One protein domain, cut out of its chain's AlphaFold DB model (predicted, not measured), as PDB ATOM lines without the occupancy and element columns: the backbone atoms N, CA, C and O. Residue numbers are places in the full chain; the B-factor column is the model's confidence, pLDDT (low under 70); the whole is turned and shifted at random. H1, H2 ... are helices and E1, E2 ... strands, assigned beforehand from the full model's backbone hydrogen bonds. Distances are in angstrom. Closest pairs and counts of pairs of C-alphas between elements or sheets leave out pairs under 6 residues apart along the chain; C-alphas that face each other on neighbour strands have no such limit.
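This is residues 359 to 417 of the 749 residues of an uncharacterized protein of Sphingobacteriales bacterium (UniProt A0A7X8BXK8). A small three-stranded sheet sits between a long loop at one end, residues 381 to 395, and three short helices at the other. H2 stands beside the strands, with H1 and H3 at either side of it. The printed part has 59 residues, with H1, H2, E1, E2, E3 and H3 in that order along the chain; the sheet runs E1, E3, E2, antiparallel. The class is mixed, helices and strands, though under half of the residues are in named elements. The whole is compact, with a radius of gyration of the C-alphas of 11.7 A and spans of 31 by 22 by 16 A.

H1, residues 359 to 365, touches H2, residues 371 to 376, closest at the C-alphas of His 365 and Ser 372, 5.3 A apart; they run opposite ways at a steep tilt of 47 degrees. H2 stands at the sheet's level, at a height of 3.4 A. Edge strand E1, residues 378 to 380, is antiparallel to inner strand E3, residues 404 to 407, with N 379 and O 406 within hydrogen-bond range at 2.9 A. E2, residues 396 to 398, and E3 form a hairpin, with N 405 and O 397 at 2.8 A. H3, residues 412 to 415, is close to H2 but not clearly touching, the closest C-alphas, of Tyr 375 and His 414, being 6.4 A apart. H1 and H3 are apart. Every O i to N i+4 pair is within hydrogen-bond range in H2 and 2 of 3 in H1; H3 is too short for one.

H1 begins at C-alpha 359 (-47.001, -14.524, -97.950) and is 9.6 A long; H2 is 8.7 A. E3, 10.3 A, begins at C-alpha 404 (-42.992, -31.290, -92.019). H3 ends at C-alpha 415 (-52.525, -13.877, -83.138).

The C-alphas of Asn 386 and Lys 416, the two farthest apart, are 33.3 A apart. The printed part has no cut. The link E1 to E2 is long, 15 residues; within it, residues 389 to 393 have pLDDT under 70.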
ATOM      1  N   ALA A 359     -47.394 -13.484 -97.001       90.62
ATOM      2  CA  ALA A 359     -47.001 -14.524 -97.950       90.62
ATOM      3  C   ALA A 359     -45.788 -14.086 -98.786       90.62
ATOM      4  O   ALA A 359     -44.897 -14.895 -99.056       90.62
ATOM      5  N   LYS A 360     -45.680 -12.786 -99.108       92.06
ATOM      6  CA  LYS A 360     -44.482 -12.221 -99.761       92.06
ATOM      7  C   LYS A 360     -43.222 -12.410 -98.916       92.06
ATOM      8  O   LYS A 360     -42.168 -12.763 -99.437       92.06
ATOM      9  N   CYS A 361     -43.339 -12.207 -97.604       92.69
ATOM     10  CA  CYS A 361     -42.233 -12.363 -96.660       92.69
ATOM     11  C   CYS A 361     -41.888 -13.848 -96.470       92.69
ATOM     12  O   CYS A 361     -40.714 -14.227 -96.494       92.69
ATOM     13  N   PHE A 362     -42.917 -14.693 -96.351       92.25
ATOM     14  CA  PHE A 362     -42.817 -16.140 -96.157       92.25
ATOM     15  C   PHE A 362     -41.982 -16.823 -97.245       92.25
ATOM     16  O   PHE A 362     -41.219 -17.743 -96.939       92.25
ATOM     17  N   ALA A 363     -42.057 -16.344 -98.491       88.69
ATOM     18  CA  ALA A 363     -41.319 -16.913 -99.618       88.69
ATOM     19  C   ALA A 363     -39.800 -17.018 -99.380       88.69
ATOM     20  O   ALA A 363     -39.179 -17.996 -99.797       88.69
ATOM     21  N   CYS A 364     -39.221 -16.053 -98.658       89.94
ATOM     22  CA  CYS A 364     -37.800 -16.041 -98.295       89.94
ATOM     23  C   CYS A 364     -37.574 -16.361 -96.806       89.94
ATOM     24  O   CYS A 364     -36.687 -17.141 -96.455       89.94
ATOM     25  N   HIS A 365     -38.388 -15.796 -95.911       91.56
ATOM     26  CA  HIS A 365     -38.191 -15.862 -94.456       91.56
ATOM     27  C   HIS A 365     -38.736 -17.138 -93.788       91.56
ATOM     28  O   HIS A 365     -38.601 -17.301 -92.573       91.56
ATOM     29  N   SER A 366     -39.287 -18.086 -94.559       89.12
ATOM     30  CA  SER A 366     -39.604 -19.450 -94.092       89.12
ATOM     31  C   SER A 366     -38.396 -20.402 -94.065       89.12
ATOM     32  O   SER A 366     -38.525 -21.562 -93.666       89.12
ATOM     33  N   ARG A 367     -37.220 -19.943 -94.517       83.50
ATOM     34  CA  ARG A 367     -35.967 -20.716 -94.556       83.50
ATOM     35  C   ARG A 367     -34.979 -20.189 -93.520       83.50
ATOM     36  O   ARG A 367     -35.114 -20.477 -92.335       83.50
ATOM     37  N   SER A 368     -33.994 -19.397 -93.937       77.38
ATOM     38  CA  SER A 368     -32.922 -18.904 -93.069       77.38
ATOM     39  C   SER A 368     -33.484 -18.091 -91.893       77.38
ATOM     40  O   SER A 368     -34.161 -17.083 -92.077       77.38
ATOM     41  N   GLY A 369     -33.226 -18.562 -90.671       80.88
ATOM     42  CA  GLY A 369     -33.746 -17.982 -89.426       80.88
ATOM     43  C   GLY A 369     -35.200 -18.331 -89.076       80.88
ATOM     44  O   GLY A 369     -35.617 -17.993 -87.975       80.88
ATOM     45  N   ARG A 370     -35.954 -19.001 -89.969       88.75
ATOM     46  CA  ARG A 370     -37.341 -19.478 -89.770       88.75
ATOM     47  C   ARG A 370     -38.308 -18.419 -89.216       88.75
ATOM     48  O   ARG A 370     -39.278 -18.754 -88.547       88.75
ATOM     49  N   ILE A 371     -38.063 -17.145 -89.526       91.88
ATOM     50  CA  ILE A 371     -38.787 -16.005 -88.942       91.88
ATOM     51  C   ILE A 371     -40.284 -16.091 -89.243       91.88
ATOM     52  O   ILE A 371     -41.092 -16.004 -88.327       91.88
ATOM     53  N   SER A 372     -40.667 -16.315 -90.504       94.12
ATOM     54  CA  SER A 372     -42.089 -16.408 -90.860       94.12
ATOM     55  C   SER A 372     -42.758 -17.635 -90.247       94.12
ATOM     56  O   SER A 372     -43.913 -17.554 -89.848       94.12
ATOM     57  N   LEU A 373     -42.029 -18.751 -90.129       94.25
ATOM     58  CA  LEU A 373     -42.561 -19.961 -89.502       94.25
ATOM     59  C   LEU A 373     -42.824 -19.721 -88.015       94.25
ATOM     60  O   LEU A 373     -43.934 -19.938 -87.549       94.25
ATOM     61  N   SER A 374     -41.833 -19.197 -87.292       94.44
ATOM     62  CA  SER A 374     -41.940 -18.920 -85.858       94.44
ATOM     63  C   SER A 374     -42.993 -17.851 -85.539       94.44
ATOM     64  O   SER A 374     -43.712 -18.016 -84.554       94.44
ATOM     65  N   TYR A 375     -43.158 -16.834 -86.397       96.38
ATOM     66  CA  TYR A 375     -44.223 -15.826 -86.281       96.38
ATOM     67  C   TYR A 375     -45.622 -16.426 -86.371       96.38
ATOM     68  O   TYR A 375     -46.485 -16.114 -85.553       96.38
ATOM     69  N   GLU A 376     -45.817 -17.352 -87.309       95.50
ATOM     70  CA  GLU A 376     -47.062 -18.105 -87.481       95.50
ATOM     71  C   GLU A 376     -47.191 -19.299 -86.514       95.50
ATOM     72  O   GLU A 376     -48.221 -19.966 -86.498       95.50
ATOM     73  N   GLY A 377     -46.169 -19.579 -85.698       94.25
ATOM     74  CA  GLY A 377     -46.166 -20.644 -84.691       94.25
ATOM     75  C   GLY A 377     -45.762 -22.039 -85.174       94.25
ATOM     76  O   GLY A 377     -45.947 -23.007 -84.433       94.25
ATOM     77  N   TRP A 378     -45.188 -22.149 -86.371       94.00
ATOM     78  CA  TRP A 378     -44.737 -23.398 -86.988       94.00
ATOM     79  C   TRP A 378     -43.234 -23.647 -86.804       94.00
ATOM     80  O   TRP A 378     -42.420 -22.729 -86.915       94.00
ATOM     81  N   TYR A 379     -42.854 -24.909 -86.583       92.31
ATOM     82  CA  TYR A 379     -41.468 -25.336 -86.357       92.31
ATOM     83  C   TYR A 379     -41.163 -26.634 -87.105       92.31
ATOM     84  O   TYR A 379     -41.998 -27.527 -87.142       92.31
ATOM     85  N   GLU A 380     -39.977 -26.729 -87.708       89.81
ATOM     86  CA  GLU A 380     -39.542 -27.916 -88.463       89.81
ATOM     87  C   GLU A 380     -39.399 -29.145 -87.549       89.81
ATOM     88  O   GLU A 380     -38.942 -29.026 -86.409       89.81
ATOM     89  N   THR A 381     -39.776 -30.316 -88.064       87.62
ATOM     90  CA  THR A 381     -39.602 -31.620 -87.410       87.62
ATOM     91  C   THR A 381     -38.749 -32.553 -88.275       87.62
ATOM     92  O   THR A 381     -38.420 -32.233 -89.417       87.62
ATOM     93  N   HIS A 382     -38.404 -33.721 -87.730       85.88
ATOM     94  CA  HIS A 382     -37.781 -34.822 -88.484       85.88
ATOM     95  C   HIS A 382     -38.782 -35.766 -89.134       85.88
ATOM     96  O   HIS A 382     -38.378 -36.745 -89.755       85.88
ATOM     97  N   LEU A 383     -40.075 -35.506 -88.953       87.06
ATOM     98  CA  LEU A 383     -41.100 -36.350 -89.534       87.06
ATOM     99  C   LEU A 383     -41.103 -36.176 -91.050       87.06
ATOM    100  O   LEU A 383     -40.856 -35.098 -91.591       87.06
ATOM    101  N   THR A 384     -41.444 -37.256 -91.724       87.00
ATOM    102  CA  THR A 384     -41.768 -37.303 -93.140       87.00
ATOM    103  C   THR A 384     -43.276 -37.197 -93.329       87.00
ATOM    104  O   THR A 384     -44.067 -37.447 -92.418       87.00
ATOM    105  N   GLU A 385     -43.696 -36.838 -94.539       86.00
ATOM    106  CA  GLU A 385     -45.117 -36.729 -94.883       86.00
ATOM    107  C   GLU A 385     -45.891 -38.039 -94.638       86.00
ATOM    108  O   GLU A 385     -47.048 -38.010 -94.234       86.00
ATOM    109  N   ASN A 386     -45.240 -39.196 -94.780       85.19
ATOM    110  CA  ASN A 386     -45.874 -40.494 -94.534       85.19
ATOM    111  C   ASN A 386     -46.093 -40.794 -93.039       85.19
ATOM    112  O   ASN A 386     -46.918 -41.640 -92.701       85.19
ATOM    113  N   GLU A 387     -45.360 -40.129 -92.144       84.06
ATOM    114  CA  GLU A 387     -45.447 -40.340 -90.691       84.06
ATOM    115  C   GLU A 387     -46.568 -39.516 -90.040       84.06
ATOM    116  O   GLU A 387     -47.012 -39.830 -88.934       84.06
ATOM    117  N   ILE A 388     -47.085 -38.494 -90.732       82.50
ATOM    118  CA  ILE A 388     -48.217 -37.685 -90.270       82.50
ATOM    119  C   ILE A 388     -49.546 -38.290 -90.757       82.50
ATOM    120  O   ILE A 388     -50.147 -37.876 -91.742       82.50
ATOM    121  N   ASN A 389     -50.024 -39.317 -90.051       68.00
ATOM    122  CA  ASN A 389     -51.325 -39.953 -90.305       68.00
ATOM    123  C   ASN A 389     -52.458 -38.888 -90.434       68.00
ATOM    124  O   ASN A 389     -52.509 -37.980 -89.596       68.00
ATOM    125  N   PRO A 390     -53.391 -38.975 -91.412       58.62
ATOM    126  CA  PRO A 390     -54.424 -37.957 -91.696       58.62
ATOM    127  C   PRO A 390     -55.351 -37.528 -90.538       58.62
ATOM    128  O   PRO A 390     -56.134 -36.593 -90.703       58.62
ATOM    129  N   ILE A 391     -55.275 -38.159 -89.364       55.44
ATOM    130  CA  ILE A 391     -56.094 -37.840 -88.184       55.44
ATOM    131  C   ILE A 391     -55.604 -36.564 -87.455       55.44
ATOM    132  O   ILE A 391     -56.422 -35.862 -86.862       55.44
ATOM    133  N   ASN A 392     -54.317 -36.187 -87.563       58.19
ATOM    134  CA  ASN A 392     -53.712 -35.060 -86.818       58.19
ATOM    135  C   ASN A 392     -53.336 -33.837 -87.688       58.19
ATOM    136  O   ASN A 392     -52.425 -33.074 -87.356       58.19
ATOM    137  N   SER A 393     -54.049 -33.602 -88.794       63.59
ATOM    138  CA  SER A 393     -53.724 -32.555 -89.789       63.59
ATOM    139  C   SER A 393     -53.728 -31.107 -89.272       63.59
ATOM    140  O   SER A 393     -53.245 -30.214 -89.961       63.59
ATOM    141  N   LYS A 394     -54.270 -30.838 -88.078       74.81
ATOM    142  CA  LYS A 394     -54.278 -29.488 -87.486       74.81
ATOM    143  C   LYS A 394     -52.985 -29.135 -86.751       74.81
ATOM    144  O   LYS A 394     -52.670 -27.955 -86.638       74.81
ATOM    145  N   GLU A 395     -52.255 -30.130 -86.250       85.75
ATOM    146  CA  GLU A 395     -50.995 -29.918 -85.521       85.75
ATOM    147  C   GLU A 395     -49.783 -29.910 -86.449       85.75
ATOM    148  O   GLU A 395     -48.742 -29.360 -86.084       85.75
ATOM    149  N   TYR A 396     -49.926 -30.486 -87.644       90.44
ATOM    150  CA  TYR A 396     -48.853 -30.619 -88.617       90.44
ATOM    151  C   TYR A 396     -49.186 -29.946 -89.944       90.44
ATOM    152  O   TYR A 396     -50.325 -29.947 -90.398       90.44
ATOM    153  N   LYS A 397     -48.162 -29.395 -90.596       89.69
ATOM    154  CA  LYS A 397     -48.255 -28.784 -91.926       89.69
ATOM    155  C   LYS A 397     -47.072 -29.232 -92.770       89.69
ATOM    156  O   LYS A 397     -45.938 -29.143 -92.317       89.69
ATOM    157  N   VAL A 398     -47.323 -29.652 -94.005       89.75
ATOM    158  CA  VAL A 398     -46.262 -29.978 -94.968       89.75
ATOM    159  C   VAL A 398     -46.025 -28.774 -95.869       89.75
ATOM    160  O   VAL A 398     -46.967 -28.179 -96.399       89.75
ATOM    161  N   LEU A 399     -44.766 -28.370 -96.008       88.38
ATOM    162  CA  LEU A 399     -44.362 -27.385 -97.004       88.38
ATOM    163  C   LEU A 399     -44.149 -28.060 -98.359       88.38
ATOM    164  O   LEU A 399     -43.836 -29.238 -98.439       88.38
ATOM    165  N   TRP A 400     -44.238 -27.282 -99.434       80.81
ATOM    166  CA  TRP A 400     -43.996 -27.754-100.805       80.81
ATOM    167  C   TRP A 400     -42.637 -28.458-101.001       80.81
ATOM    168  O   TRP A 400     -42.503 -29.275-101.904       80.81
ATOM    169  N   ASP A 401     -41.627 -28.134-100.180       82.69
ATOM    170  CA  ASP A 401     -40.290 -28.742-100.218       82.69
ATOM    171  C   ASP A 401     -40.184 -30.027 -99.377       82.69
ATOM    172  O   ASP A 401     -39.085 -30.535 -99.168       82.69
ATOM    173  N   GLY A 402     -41.317 -30.550 -98.899       87.12
ATOM    174  CA  GLY A 402     -41.423 -31.788 -98.128       87.12
ATOM    175  C   GLY A 402     -41.134 -31.635 -96.635       87.12
ATOM    176  O   GLY A 402     -41.302 -32.597 -95.890       87.12
ATOM    177  N   ARG A 403     -40.727 -30.446 -96.161       88.88
ATOM    178  CA  ARG A 403     -40.527 -30.209 -94.722       88.88
ATOM    179  C   ARG A 403     -41.851 -30.330 -93.977       88.88
ATOM    180  O   ARG A 403     -42.804 -29.608 -94.283       88.88
ATOM    181  N   VAL A 404     -41.874 -31.179 -92.955       90.81
ATOM    182  CA  VAL A 404     -42.992 -31.290 -92.019       90.81
ATOM    183  C   VAL A 404     -42.784 -30.312 -90.870       90.81
ATOM    184  O   VAL A 404     -41.710 -30.224 -90.275       90.81
ATOM    185  N   LEU A 405     -43.826 -29.548 -90.571       92.06
ATOM    186  CA  LEU A 405     -43.857 -28.569 -89.499       92.06
ATOM    187  C   LEU A 405     -44.842 -29.003 -88.423       92.06
ATOM    188  O   LEU A 405     -45.894 -29.537 -88.755       92.06
ATOM    189  N   GLN A 406     -44.542 -28.692 -87.168       92.19
ATOM    190  CA  GLN A 406     -45.448 -28.811 -86.030       92.19
ATOM    191  C   GLN A 406     -45.825 -27.423 -85.503       92.19
ATOM    192  O   GLN A 406     -44.979 -26.526 -85.425       92.19
ATOM    193  N   PHE A 407     -47.086 -27.243 -85.119       93.44
ATOM    194  CA  PHE A 407     -47.552 -26.032 -84.452       93.44
ATOM    195  C   PHE A 407     -47.221 -26.069 -82.956       93.44
ATOM    196  O   PHE A 407     -47.656 -26.971 -82.245       93.44
ATOM    197  N   LEU A 408     -46.485 -25.069 -82.457       91.81
ATOM    198  CA  LEU A 408     -46.120 -24.957 -81.033       91.81
ATOM    199  C   LEU A 408     -46.649 -23.675 -80.363       91.81
ATOM    200  O   LEU A 408     -46.463 -23.481 -79.158       91.81
ATOM    201  N   GLY A 409     -47.278 -22.780 -81.122       92.06
ATOM    202  CA  GLY A 409     -47.799 -21.494 -80.650       92.06
ATOM    203  C   GLY A 409     -47.134 -20.310 -81.347       92.06
ATOM    204  O   GLY A 409     -45.914 -20.303 -81.542       92.06
ATOM    205  N   ALA A 410     -47.962 -19.337 -81.722       94.88
ATOM    206  CA  ALA A 410     -47.607 -18.189 -82.548       94.88
ATOM    207  C   ALA A 410     -47.202 -16.957 -81.724       94.88
ATOM    208  O   ALA A 410     -47.328 -16.926 -80.500       94.88
ATOM    209  N   ASP A 411     -46.705 -15.927 -82.410       97.25
ATOM    210  CA  ASP A 411     -46.444 -14.621 -81.803       97.25
ATOM    211  C   ASP A 411     -47.759 -13.920 -81.416       97.25
ATOM    212  O   ASP A 411     -48.713 -13.885 -82.195       97.25
ATOM    213  N   VAL A 412     -47.800 -13.274 -80.248       96.50
ATOM    214  CA  VAL A 412     -48.986 -12.526 -79.781       96.50
ATOM    215  C   VAL A 412     -49.426 -11.400 -80.726       96.50
ATOM    216  O   VAL A 412     -50.585 -10.978 -80.695       96.50
ATOM    217  N   HIS A 413     -48.523 -10.862 -81.547       96.81
ATOM    218  CA  HIS A 413     -48.835  -9.874 -82.579       96.81
ATOM    219  C   HIS A 413     -49.473 -10.543 -83.800       96.81
ATOM    220  O   HIS A 413     -50.452 -10.013 -84.334       96.81
ATOM    221  N   HIS A 414     -48.987 -11.728 -84.185       97.19
ATOM    222  CA  HIS A 414     -49.584 -12.536 -85.245       97.19
ATOM    223  C   HIS A 414     -51.005 -12.968 -84.874       97.19
ATOM    224  O   HIS A 414     -51.933 -12.734 -85.644       97.19
ATOM    225  N   GLU A 415     -51.204 -13.487 -83.659       96.69
ATOM    226  CA  GLU A 415     -52.525 -13.877 -83.138       96.69
ATOM    227  C   GLU A 415     -53.524 -12.711 -83.141       96.69
ATOM    228  O   GLU A 415     -54.734 -12.892 -83.286       96.69
ATOM    229  N   LYS A 416     -53.026 -11.478 -83.006       96.19
ATOM    230  CA  LYS A 416     -53.846 -10.266 -83.081       96.19
ATOM    231  C   LYS A 416     -54.162  -9.816 -84.502       96.19
ATOM    232  O   LYS A 416     -54.996  -8.915 -84.641       96.19
ATOM    233  N   GLY A 417     -53.555 -10.425 -85.516       96.44
ATOM    234  CA  GLY A 417     -53.741 -10.120 -86.932       96.44
ATOM    235  C   GLY A 417     -52.778  -9.072 -87.489       96.44
ATOM    236  O   GLY A 417     -53.101  -8.457 -88.503       96.44
TER     237      GLY A 417